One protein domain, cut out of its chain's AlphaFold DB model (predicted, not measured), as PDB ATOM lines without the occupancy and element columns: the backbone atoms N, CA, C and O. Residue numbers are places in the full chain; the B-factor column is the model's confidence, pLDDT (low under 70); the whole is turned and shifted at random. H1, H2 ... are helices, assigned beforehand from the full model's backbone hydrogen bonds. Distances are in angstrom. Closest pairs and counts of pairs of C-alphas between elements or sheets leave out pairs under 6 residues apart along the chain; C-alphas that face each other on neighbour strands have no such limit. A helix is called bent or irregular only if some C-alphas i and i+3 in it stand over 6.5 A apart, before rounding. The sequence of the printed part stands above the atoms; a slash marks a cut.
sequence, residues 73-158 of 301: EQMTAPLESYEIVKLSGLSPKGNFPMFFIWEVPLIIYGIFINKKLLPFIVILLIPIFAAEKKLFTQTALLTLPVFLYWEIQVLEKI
ATOM      1  N   GLU A  73     -54.254  87.694  15.108       60.19
ATOM      2  CA  GLU A  73     -55.033  88.361  16.155       60.19
ATOM      3  C   GLU A  73     -55.133  87.471  17.403       60.19
ATOM      4  O   GLU A  73     -54.948  87.941  18.525       60.19
ATOM      5  N   GLN A  74     -55.297  86.156  17.216       62.59
ATOM      6  CA  GLN A  74     -55.336  85.195  18.326       62.59
ATOM      7  C   GLN A  74     -53.973  84.929  18.969       62.59
ATOM      8  O   GLN A  74     -53.915  84.626  20.156       62.59
ATOM      9  N   MET A  75     -52.871  85.062  18.227       59.47
ATOM     10  CA  MET A  75     -51.516  84.920  18.778       59.47
ATOM     11  C   MET A  75     -51.021  86.169  19.518       59.47
ATOM     12  O   MET A  75     -50.114  86.076  20.342       59.47
ATOM     13  N   THR A  76     -51.573  87.342  19.210       60.00
ATOM     14  CA  THR A  76     -51.166  88.609  19.834       60.00
ATOM     15  C   THR A  76     -51.994  88.927  21.074       60.00
ATOM     16  O   THR A  76     -51.413  89.283  22.097       60.00
ATOM     17  N   ALA A  77     -53.314  88.725  21.020       63.84
ATOM     18  CA  ALA A  77     -54.223  88.939  22.145       63.84
ATOM     19  C   ALA A  77     -55.200  87.754  22.299       63.84
ATOM     20  O   ALA A  77     -56.363  87.842  21.892       63.84
ATOM     21  N   PRO A  78     -54.765  86.618  22.882       61.03
ATOM     22  CA  PRO A  78     -55.535  85.370  22.865       61.03
ATOM     23  C   PRO A  78     -56.900  85.462  23.554       61.03
ATOM     24  O   PRO A  78     -57.856  84.841  23.106       61.03
ATOM     25  N   LEU A  79     -56.997  86.229  24.643       64.12
ATOM     26  CA  LEU A  79     -58.233  86.404  25.415       64.12
ATOM     27  C   LEU A  79     -59.233  87.311  24.686       64.12
ATOM     28  O   LEU A  79     -60.371  86.913  24.448       64.12
ATOM     29  N   GLU A  80     -58.782  88.492  24.273       66.25
ATOM     30  CA  GLU A  80     -59.611  89.519  23.627       66.25
ATOM     31  C   GLU A  80     -60.109  89.052  22.251       66.25
ATOM     32  O   GLU A  80     -61.297  89.141  21.938       66.25
ATOM     33  N   SER A  81     -59.227  88.457  21.446       62.66
ATOM     34  CA  SER A  81     -59.593  87.891  20.141       62.66
ATOM     35  C   SER A  81     -60.592  86.738  20.261       62.66
ATOM     36  O   SER A  81     -61.476  86.594  19.417       62.66
ATOM     37  N   TYR A  82     -60.498  85.918  21.313       65.00
ATOM     38  CA  TYR A  82     -61.431  84.820  21.541       65.00
ATOM     39  C   TYR A  82     -62.838  85.343  21.836       65.00
ATOM     40  O   TYR A  82     -63.816  84.813  21.302       65.00
ATOM     41  N   GLU A  83     -62.950  86.397  22.644       65.50
ATOM     42  CA  GLU A  83     -64.226  87.048  22.938       65.50
ATOM     43  C   GLU A  83     -64.840  87.672  21.677       65.50
ATOM     44  O   GLU A  83     -66.005  87.410  21.373       65.50
ATOM     45  N   ILE A  84     -64.047  88.387  20.877       64.44
ATOM     46  CA  ILE A  84     -64.493  89.029  19.629       64.44
ATOM     47  C   ILE A  84     -64.927  87.998  18.572       64.44
ATOM     48  O   ILE A  84     -65.979  88.132  17.936       64.44
ATOM     49  N   VAL A  85     -64.162  86.918  18.396       60.84
ATOM     50  CA  VAL A  85     -64.484  85.867  17.416       60.84
ATOM     51  C   VAL A  85     -65.730  85.083  17.834       60.84
ATOM     52  O   VAL A  85     -66.571  84.764  16.990       60.84
ATOM     53  N   LYS A  86     -65.911  84.850  19.140       59.53
ATOM     54  CA  LYS A  86     -67.123  84.230  19.690       59.53
ATOM     55  C   LYS A  86     -68.360  85.112  19.496       59.53
ATOM     56  O   LYS A  86     -69.414  84.582  19.149       59.53
ATOM     57  N   LEU A  87     -68.235  86.433  19.666       65.38
ATOM     58  CA  LEU A  87     -69.309  87.396  19.376       65.38
ATOM     59  C   LEU A  87     -69.739  87.359  17.901       65.38
ATOM     60  O   LEU A  87     -70.906  87.579  17.593       65.38
ATOM     61  N   SER A  88     -68.822  86.997  17.002       53.38
ATOM     62  CA  SER A  88     -69.079  86.866  15.562       53.38
ATOM     63  C   SER A  88     -69.731  85.529  15.163       53.38
ATOM     64  O   SER A  88     -69.943  85.277  13.979       53.38
ATOM     65  N   GLY A  89     -70.022  84.634  16.120       46.72
ATOM     66  CA  GLY A  89     -70.611  83.312  15.859       46.72
ATOM     67  C   GLY A  89     -69.675  82.328  15.143       46.72
ATOM     68  O   GLY A  89     -70.094  81.233  14.764       46.72
ATOM     69  N   LEU A  90     -68.408  82.697  14.960       49.88
ATOM     70  CA  LEU A  90     -67.385  81.858  14.354       49.88
ATOM     71  C   LEU A  90     -66.671  81.058  15.447       49.88
ATOM     72  O   LEU A  90     -66.378  81.567  16.528       49.88
ATOM     73  N   SER A  91     -66.355  79.790  15.171       53.62
ATOM     74  CA  SER A  91     -65.438  79.053  16.042       53.62
ATOM     75  C   SER A  91     -64.040  79.657  15.882       53.62
ATOM     76  O   SER A  91     -63.565  79.730  14.742       53.62
ATOM     77  N   PRO A  92     -63.346  80.018  16.975       58.25
ATOM     78  CA  PRO A  92     -61.950  80.413  16.893       58.25
ATOM     79  C   PRO A  92     -61.146  79.305  16.211       58.25
ATOM     80  O   PRO A  92     -61.448  78.108  16.352       58.25
ATOM     81  N   LYS A  93     -60.173  79.705  15.385       58.84
ATOM     82  CA  LYS A  93     -59.247  78.758  14.765       58.84
ATOM     83  C   LYS A  93     -58.466  78.087  15.897       58.84
ATOM     84  O   LYS A  93     -58.390  78.611  16.999       58.84
ATOM     85  N   GLY A  94     -58.011  76.854  15.666       53.69
ATOM     86  CA  GLY A  94     -57.414  76.051  16.732       53.69
ATOM     87  C   GLY A  94     -56.322  76.846  17.449       53.69
ATOM     88  O   GLY A  94     -55.461  77.413  16.784       53.69
ATOM     89  N   ASN A  95     -56.362  76.873  18.784       55.34
ATOM     90  CA  ASN A  95     -55.371  77.551  19.622       55.34
ATOM     91  C   ASN A  95     -54.093  76.716  19.710       55.34
ATOM     92  O   ASN A  95     -54.096  75.650  20.340       55.34
ATOM     93  N   PHE A  96     -53.010  77.154  19.050       52.72
ATOM     94  CA  PHE A  96     -51.696  76.539  19.268       52.72
ATOM     95  C   PHE A  96     -51.394  76.842  20.750       52.72
ATOM     96  O   PHE A  96     -52.093  77.708  21.296       52.72
ATOM     97  N   PRO A  97     -50.490  76.141  21.472       55.25
ATOM     98  CA  PRO A  97     -50.262  76.501  22.874       55.25
ATOM     99  C   PRO A  97     -50.102  78.015  22.925       55.25
ATOM    100  O   PRO A  97     -49.437  78.537  22.032       55.25
ATOM    101  N   MET A  98     -50.884  78.671  23.793       57.34
ATOM    102  CA  MET A  98     -51.111  80.120  23.806       57.34
ATOM    103  C   MET A  98     -49.780  80.831  24.027       57.34
ATOM    104  O   MET A  98     -49.473  81.241  25.140       57.34
ATOM    105  N   PHE A  99     -48.973  80.890  22.976       59.75
ATOM    106  CA  PHE A  99     -47.673  81.497  23.002       59.75
ATOM    107  C   PHE A  99     -47.896  82.963  22.777       59.75
ATOM    108  O   PHE A  99     -48.521  83.361  21.787       59.75
ATOM    109  N   PHE A 100     -47.336  83.765  23.663       64.81
ATOM    110  CA  PHE A 100     -47.153  85.157  23.326       64.81
ATOM    111  C   PHE A 100     -46.206  85.231  22.131       64.81
ATOM    112  O   PHE A 100     -45.256  84.455  22.001       64.81
ATOM    113  N   ILE A 101     -46.430  86.198  21.246       65.56
ATOM    114  CA  ILE A 101     -45.593  86.366  20.053       65.56
ATOM    115  C   ILE A 101     -44.093  86.520  20.384       65.56
ATOM    116  O   ILE A 101     -43.242  86.166  19.566       65.56
ATOM    117  N   TRP A 102     -43.752  86.975  21.597       70.00
ATOM    118  CA  TRP A 102     -42.371  87.076  22.084       70.00
ATOM    119  C   TRP A 102     -41.727  85.729  22.462       70.00
ATOM    120  O   TRP A 102     -40.502  85.658  22.557       70.00
ATOM    121  N   GLU A 103     -42.505  84.662  22.664       74.31
ATOM    122  CA  GLU A 103     -42.001  83.329  23.042       74.31
ATOM    123  C   GLU A 103     -41.454  82.591  21.816       74.31
ATOM    124  O   GLU A 103     -40.479  81.847  21.906       74.31
ATOM    125  N   VAL A 104     -41.992  82.882  20.625       76.38
ATOM    126  CA  VAL A 104     -41.578  82.250  19.363       76.38
ATOM    127  C   VAL A 104     -40.077  82.447  19.071       76.38
ATOM    128  O   VAL A 104     -39.395  81.446  18.824       76.38
ATOM    129  N   PRO A 105     -39.498  83.666  19.138       77.19
ATOM    130  CA  PRO A 105     -38.052  83.851  18.991       77.19
ATOM    131  C   PRO A 105     -37.217  83.103  20.039       77.19
ATOM    132  O   PRO A 105     -36.162  82.563  19.695       77.19
ATOM    133  N   LEU A 106     -37.675  83.047  21.296       81.38
ATOM    134  CA  LEU A 106     -36.975  82.340  22.373       81.38
ATOM    135  C   LEU A 106     -36.940  80.840  22.088       81.38
ATOM    136  O   LEU A 106     -35.872  80.239  22.098       81.38
ATOM    137  N   ILE A 107     -38.079  80.254  21.726       83.12
ATOM    138  CA  ILE A 107     -38.186  78.845  21.348       83.12
ATOM    139  C   ILE A 107     -37.265  78.524  20.163       83.12
ATOM    140  O   ILE A 107     -36.504  77.557  20.225       83.12
ATOM    141  N   ILE A 108     -37.270  79.341  19.100       82.06
ATOM    142  CA  ILE A 108     -36.397  79.148  17.924       82.06
ATOM    143  C   ILE A 108     -34.919  79.168  18.331       82.06
ATOM    144  O   ILE A 108     -34.139  78.303  17.917       82.06
ATOM    145  N   TYR A 109     -34.529  80.131  19.166       81.62
ATOM    146  CA  TYR A 109     -33.161  80.231  19.660       81.62
ATOM    147  C   TYR A 109     -32.791  79.048  20.572       81.62
ATOM    148  O   TYR A 109     -31.689  78.505  20.473       81.62
ATOM    149  N   GLY A 110     -33.725  78.567  21.393       83.94
ATOM    150  CA  GLY A 110     -33.543  77.390  22.241       83.94
ATOM    151  C   GLY A 110     -33.375  76.096  21.450       83.94
ATOM    152  O   GLY A 110     -32.492  75.297  21.770       83.94
ATOM    153  N   ILE A 111     -34.120  75.930  20.353       86.75
ATOM    154  CA  ILE A 111     -33.924  74.834  19.392       86.75
ATOM    155  C   ILE A 111     -32.521  74.898  18.784       86.75
ATOM    156  O   ILE A 111     -31.853  73.868  18.655       86.75
ATOM    157  N   PHE A 112     -32.060  76.095  18.409       84.69
ATOM    158  CA  PHE A 112     -30.724  76.286  17.843       84.69
ATOM    159  C   PHE A 112     -29.624  75.888  18.835       84.69
ATOM    160  O   PHE A 112     -28.671  75.205  18.457       84.69
ATOM    161  N   ILE A 113     -29.790  76.255  20.106       84.62
ATOM    162  CA  ILE A 113     -28.876  75.908  21.197       84.62
ATOM    163  C   ILE A 113     -28.881  74.402  21.489       84.62
ATOM    164  O   ILE A 113     -27.824  73.827  21.756       84.62
ATOM    165  N   ASN A 114     -30.056  73.768  21.512       83.56
ATOM    166  CA  ASN A 114     -30.205  72.382  21.940       83.56
ATOM    167  C   ASN A 114     -31.321  71.657  21.173       83.56
ATOM    168  O   ASN A 114     -32.506  71.784  21.466       83.56
ATOM    169  N   LYS A 115     -30.924  70.784  20.245       87.19
ATOM    170  CA  LYS A 115     -31.846  70.055  19.358       87.19
ATOM    171  C   LYS A 115     -32.413  68.762  19.959       87.19
ATOM    172  O   LYS A 115     -33.154  68.060  19.277       87.19
ATOM    173  N   LYS A 116     -32.081  68.419  21.211       85.56
ATOM    174  CA  LYS A 116     -32.343  67.092  21.808       85.56
ATOM    175  C   LYS A 116     -33.813  66.658  21.750       85.56
ATOM    176  O   LYS A 116     -34.085  65.490  21.499       85.56
ATOM    177  N   LEU A 117     -34.751  67.584  21.958       85.50
ATOM    178  CA  LEU A 117     -36.193  67.296  21.965       85.50
ATOM    179  C   LEU A 117     -36.898  67.613  20.636       85.50
ATOM    180  O   LEU A 117     -38.110  67.440  20.525       85.50
ATOM    181  N   LEU A 118     -36.154  68.027  19.605       84.94
ATOM    182  CA  LEU A 118     -36.722  68.384  18.304       84.94
ATOM    183  C   LEU A 118     -37.482  67.215  17.648       84.94
ATOM    184  O   LEU A 118     -38.611  67.435  17.213       84.94
ATOM    185  N   PRO A 119     -36.956  65.969  17.629       84.31
ATOM    186  CA  PRO A 119     -37.696  64.839  17.067       84.31
ATOM    187  C   PRO A 119     -38.998  64.562  17.824       84.31
ATOM    188  O   PRO A 119     -40.008  64.220  17.215       84.31
ATOM    189  N   PHE A 120     -38.991  64.751  19.146       83.31
ATOM    190  CA  PHE A 120     -40.156  64.527  19.997       83.31
ATOM    191  C   PHE A 120     -41.267  65.541  19.701       83.31
ATOM    192  O   PHE A 120     -42.418  65.147  19.539       83.31
ATOM    193  N   ILE A 121     -40.924  66.822  19.517       82.75
ATOM    194  CA  ILE A 121     -41.899  67.836  19.094       82.75
ATOM    195  C   ILE A 121     -42.459  67.543  17.704       82.75
ATOM    196  O   ILE A 121     -43.666  67.637  17.509       82.75
ATOM    197  N   VAL A 122     -41.616  67.131  16.751       80.12
ATOM    198  CA  VAL A 122     -42.076  66.800  15.395       80.12
ATOM    199  C   VAL A 122     -43.093  65.661  15.447       80.12
ATOM    200  O   VAL A 122     -44.137  65.764  14.810       80.12
ATOM    201  N   ILE A 123     -42.839  64.628  16.256       82.25
ATOM    202  CA  ILE A 123     -43.766  63.506  16.461       82.25
ATOM    203  C   ILE A 123     -45.060  63.967  17.137       82.25
ATOM    204  O   ILE A 123     -46.147  63.601  16.690       82.25
ATOM    205  N   LEU A 124     -44.964  64.794  18.181       77.19
ATOM    206  CA  LEU A 124     -46.132  65.317  18.888       77.19
ATOM    207  C   LEU A 124     -47.020  66.181  17.992       77.19
ATOM    208  O   LEU A 124     -48.233  66.156  18.157       77.19
ATOM    209  N   LEU A 125     -46.456  66.894  17.018       75.75
ATOM    210  CA  LEU A 125     -47.229  67.709  16.081       75.75
ATOM    211  C   LEU A 125     -47.957  66.877  15.005       75.75
ATOM    212  O   LEU A 125     -48.914  67.373  14.415       75.75
ATOM    213  N   ILE A 126     -47.589  65.609  14.766       73.38
ATOM    214  CA  ILE A 126     -48.237  64.743  13.753       73.38
ATOM    215  C   ILE A 126     -49.771  64.665  13.934       73.38
ATOM    216  O   ILE A 126     -50.484  64.872  12.950       73.38
ATOM    217  N   PRO A 127     -50.318  64.422  15.143       67.75
ATOM    218  CA  PRO A 127     -51.757  64.465  15.395       67.75
ATOM    219  C   PRO A 127     -52.464  65.751  14.944       67.75
ATOM    220  O   PRO A 127     -53.592  65.671  14.458       67.75
ATOM    221  N   ILE A 128     -51.817  66.920  15.063       64.88
ATOM    222  CA  ILE A 128     -52.369  68.199  14.584       64.88
ATOM    223  C   ILE A 128     -52.518  68.176  13.064       64.88
ATOM    224  O   ILE A 128     -53.569  68.543  12.542       64.88
ATOM    225  N   PHE A 129     -51.482  67.711  12.364       63.06
ATOM    226  CA  PHE A 129     -51.474  67.633  10.904       63.06
ATOM    227  C   PHE A 129     -52.410  66.547  10.356       63.06
ATOM    228  O   PHE A 129     -52.891  66.654   9.231       63.06
ATOM    229  N   ALA A 130     -52.662  65.493  11.134       65.44
ATOM    230  CA  ALA A 130     -53.458  64.350  10.706       65.44
ATOM    231  C   ALA A 130     -54.965  64.502  10.975       65.44
ATOM    232  O   ALA A 130     -55.768  64.060  10.153       65.44
ATOM    233  N   ALA A 131     -55.350  65.084  12.118       60.09
ATOM    234  CA  ALA A 131     -56.703  64.981  12.680       60.09
ATOM    235  C   ALA A 131     -57.445  66.323  12.819       60.09
ATOM    236  O   ALA A 131     -58.258  66.464  13.734       60.09
ATOM    237  N   GLU A 132     -57.135  67.285  11.938       56.22
ATOM    238  CA  GLU A 132     -57.813  68.577  11.723       56.22
ATOM    239  C   GLU A 132     -58.512  69.158  12.972       56.22
ATOM    240  O   GLU A 132     -59.664  68.844  13.268       56.22
ATOM    241  N   LYS A 133     -57.828  70.058  13.694       55.62
ATOM    242  CA  LYS A 133     -58.357  70.896  14.799       55.62
ATOM    243  C   LYS A 133     -58.894  70.166  16.048       55.62
ATOM    244  O   LYS A 133     -58.917  70.771  17.116       55.62
ATOM    245  N   LYS A 134     -59.277  68.886  15.989       57.78
ATOM    246  CA  LYS A 134     -59.924  68.176  17.110       57.78
ATOM    247  C   LYS A 134     -58.954  67.749  18.213       57.78
ATOM    248  O   LYS A 134     -59.305  67.807  19.386       57.78
ATOM    249  N   LEU A 135     -57.743  67.333  17.846       62.19
ATOM    250  CA  LEU A 135     -56.691  66.952  18.805       62.19
ATOM    251  C   LEU A 135     -55.799  68.139  19.193       62.19
ATOM    252  O   LEU A 135     -54.791  67.970  19.867       62.19
ATOM    253  N   PHE A 136     -56.158  69.350  18.770       63.78
ATOM    254  CA  PHE A 136     -55.271  70.504  18.812       63.78
ATOM    255  C   PHE A 136     -54.913  70.928  20.239       63.78
ATOM    256  O   PHE A 136     -53.739  71.061  20.553       63.78
ATOM    257  N   THR A 137     -55.901  71.014  21.133       62.16
ATOM    258  CA  THR A 137     -55.689  71.342  22.554       62.16
ATOM    259  C   THR A 137     -54.859  70.279  23.272       62.16
ATOM    260  O   THR A 137     -54.033  70.595  24.121       62.16
ATOM    261  N   GLN A 138     -55.065  69.007  22.925       69.56
ATOM    262  CA  GLN A 138     -54.353  67.881  23.532       69.56
ATOM    263  C   GLN A 138     -52.898  67.871  23.080       69.56
ATOM    264  O   GLN A 138     -51.997  67.735  23.899       69.56
ATOM    265  N   THR A 139     -52.658  68.088  21.789       69.31
ATOM    266  CA  THR A 139     -51.307  68.232  21.263       69.31
ATOM    267  C   THR A 139     -50.618  69.474  21.806       69.31
ATOM    268  O   THR A 139     -49.451  69.392  22.166       69.31
ATOM    269  N   ALA A 140     -51.326  70.599  21.917       68.81
ATOM    270  CA  ALA A 140     -50.785  71.828  22.481       68.81
ATOM    271  C   ALA A 140     -50.345  71.641  23.942       68.81
ATOM    272  O   ALA A 140     -49.249  72.042  24.324       68.81
ATOM    273  N   LEU A 141     -51.165  70.958  24.746       73.25
ATOM    274  CA  LEU A 141     -50.818  70.614  26.124       73.25
ATOM    275  C   LEU A 141     -49.587  69.696  26.192       73.25
ATOM    276  O   LEU A 141     -48.743  69.859  27.067       73.25
ATOM    277  N   LEU A 142     -49.471  68.740  25.266       75.94
ATOM    278  CA  LEU A 142     -48.347  67.801  25.217       75.94
ATOM    279  C   LEU A 142     -47.042  68.443  24.730       75.94
ATOM    280  O   LEU A 142     -45.966  67.998  25.128       75.94
ATOM    281  N   THR A 143     -47.109  69.463  23.875       79.44
ATOM    282  CA  THR A 143     -45.919  70.160  23.365       79.44
ATOM    283  C   THR A 143     -45.424  71.254  24.308       79.44
ATOM    284  O   THR A 143     -44.230  71.552  24.298       79.44
ATOM    285  N   LEU A 144     -46.288  71.801  25.171       81.56
ATOM    286  CA  LEU A 144     -45.961  72.886  26.103       81.56
ATOM    287  C   LEU A 144     -44.730  72.610  26.998       81.56
ATOM    288  O   LEU A 144     -43.851  73.468  27.045       81.56
ATOM    289  N   PRO A 145     -44.551  71.423  27.619       84.50
ATOM    290  CA  PRO A 145     -43.338  71.121  28.389       84.50
ATOM    291  C   PRO A 145     -42.050  71.168  27.558       84.50
ATOM    292  O   PRO A 145     -40.984  71.506  28.069       84.50
ATOM    293  N   VAL A 146     -42.132  70.821  26.271       85.75
ATOM    294  CA  VAL A 146     -40.975  70.820  25.367       85.75
ATOM    295  C   VAL A 146     -40.592  72.246  24.982       85.75
ATOM    296  O   VAL A 146     -39.408  72.571  24.921       85.75
ATOM    297  N   PHE A 147     -41.588  73.105  24.765       84.75
ATOM    298  CA  PHE A 147     -41.373  74.523  24.507       84.75
ATOM    299  C   PHE A 147     -40.788  75.241  25.733       84.75
ATOM    300  O   PHE A 147     -39.743  75.880  25.607       84.75
ATOM    301  N   LEU A 148     -41.343  75.000  26.928       84.00
ATOM    302  CA  LEU A 148     -40.793  75.503  28.194       84.00
ATOM    303  C   LEU A 148     -39.342  75.063  28.422       84.00
ATOM    304  O   LEU A 148     -38.516  75.850  28.876       84.00
ATOM    305  N   TYR A 149     -38.996  73.816  28.087       86.25
ATOM    306  CA  TYR A 149     -37.615  73.342  28.197       86.25
ATOM    307  C   TYR A 149     -36.643  74.202  27.377       86.25
ATOM    308  O   TYR A 149     -35.572  74.565  27.866       86.25
ATOM    309  N   TRP A 150     -36.997  74.537  26.135       86.75
ATOM    310  CA  TRP A 150     -36.152  75.377  25.288       86.75
ATOM    311  C   TRP A 150     -36.083  76.821  25.768       86.75
ATOM    312  O   TRP A 150     -35.001  77.401  25.735       86.75
ATOM    313  N   GLU A 151     -37.183  77.377  26.267       84.56
ATOM    314  CA  GLU A 151     -37.186  78.705  26.881       84.56
ATOM    315  C   GLU A 151     -36.271  78.765  28.107       84.56
ATOM    316  O   GLU A 151     -35.435  79.660  28.204       84.56
ATOM    317  N   ILE A 152     -36.340  77.772  28.999       85.38
ATOM    318  CA  ILE A 152     -35.468  77.692  30.180       85.38
ATOM    319  C   ILE A 152     -33.997  77.601  29.759       85.38
ATOM    320  O   ILE A 152     -33.166  78.347  30.269       85.38
ATOM    321  N   GLN A 153     -33.667  76.763  28.771       85.38
ATOM    322  CA  GLN A 153     -32.298  76.653  28.242       85.38
ATOM    323  C   GLN A 153     -31.764  77.979  27.685       85.38
ATOM    324  O   GLN A 153     -30.564  78.257  27.757       85.38
ATOM    325  N   VAL A 154     -32.645  78.789  27.101       84.69
ATOM    326  CA  VAL A 154     -32.310  80.122  26.600       84.69
ATOM    327  C   VAL A 154     -32.086  81.080  27.760       84.69
ATOM    328  O   VAL A 154     -31.052  81.744  27.790       84.69
ATOM    329  N   LEU A 155     -32.990  81.110  28.736       82.06
ATOM    330  CA  LEU A 155     -32.879  81.971  29.915       82.06
ATOM    331  C   LEU A 155     -31.629  81.658  30.750       82.06
ATOM    332  O   LEU A 155     -30.957  82.581  31.200       82.06
ATOM    333  N   GLU A 156     -31.252  80.384  30.883       82.31
ATOM    334  CA  GLU A 156     -30.024  79.956  31.574       82.31
ATOM    335  C   GLU A 156     -28.741  80.418  30.861       82.31
ATOM    336  O   GLU A 156     -27.714  80.650  31.502       82.31
ATOM    337  N   LYS A 157     -28.772  80.553  29.530       81.56
ATOM    338  CA  LYS A 157     -27.595  80.927  28.722       81.56
ATOM    339  C   LYS A 157     -27.523  82.409  28.390       81.56
ATOM    340  O   LYS A 157     -26.429  82.919  28.118       81.56
ATOM    341  N   ILE A 158     -28.649  83.116  28.397       78.12
ATOM    342  CA  ILE A 158     -28.665  84.558  28.191       78.12
ATOM    343  C   ILE A 158     -28.019  85.215  29.408       78.12
ATOM    344  O   ILE A 158     -28.567  85.256  30.505       78.12
TER     345      ILE A 158
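Overview. This is residues 73 to 158 of the 301 residues of an uncharacterized protein of Candidatus Woesebacteria bacterium GW2011_GWB1_41_10 (UniProt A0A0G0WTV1). A long helix, H5, folds back along H4 as a helical hairpin, and H3 packs across the far part of H5. At the other end of the long axis H2, with short H1 at its corner, lies away from these three, joined to H3 by a long unnamed stretch, residues 88 to 102. The printed part has 86 residues with five named helices, H1 to H5 in order, and no named strand: all helix. It is flat, spans 44 by 29 by 14 A, and is only just loose, close to compact, with a radius of gyration of the C-alphas of 14.4 A.

Arrangement. H1, residues 73 to 76, and H2, residues 78 to 87, only just touch, only at the corner, with 3 pairs of C-alphas within 8 A; the closest are those of Gln 74 and Ser 81, 5.4 A. H2 is apart from H3, residues 103 to 113. H3 is close to but not clearly touching H4, residues 118 to 130; their closest C-alphas, of Ile 111 and Leu 118, are 7.1 A apart. H5, residues 136 to 157, touches H4 with residues 136 to 146 alone, at a shallow tilt of 24 degrees, opposite ways; the closest C-alphas are those of Ile 128 and Phe 136, 5.6 A. H5 touches H3 with residues 147 to 154 alone, at a steep tilt of 63 degrees, the same way; the closest C-alphas are those of Gly 110 and Trp 150, 4.5 A. Every O i to N i+4 pair is within hydrogen-bond range in H2 and H3, 7 of 9 in H4 and 16 of 18 in H5; H1 is too short for such a pair.

Along the chain. H1 begins at C-alpha 73, (-55.033, 88.361, 16.155). H2 is 14.4 A long, H3 15.2 A, H4 18.8 A and H5 31.2 A, ending at C-alpha 157, (-27.595, 80.927, 28.722). H5 has a kink of 37 degrees near residue 143. H4 and H5 are only just irregular: C-alphas 124 and 127 are 6.7 A apart, 142 and 145 6.8 A.

Size, cuts and confidence. The two farthest C-alphas, of Gly 89 and Lys 157, are 45.0 A apart. The printed part has no cut; the link from H2 to H3 is long. Its mean pLDDT is 71.3, with residues 73 to 101 and 127 to 140 under 70.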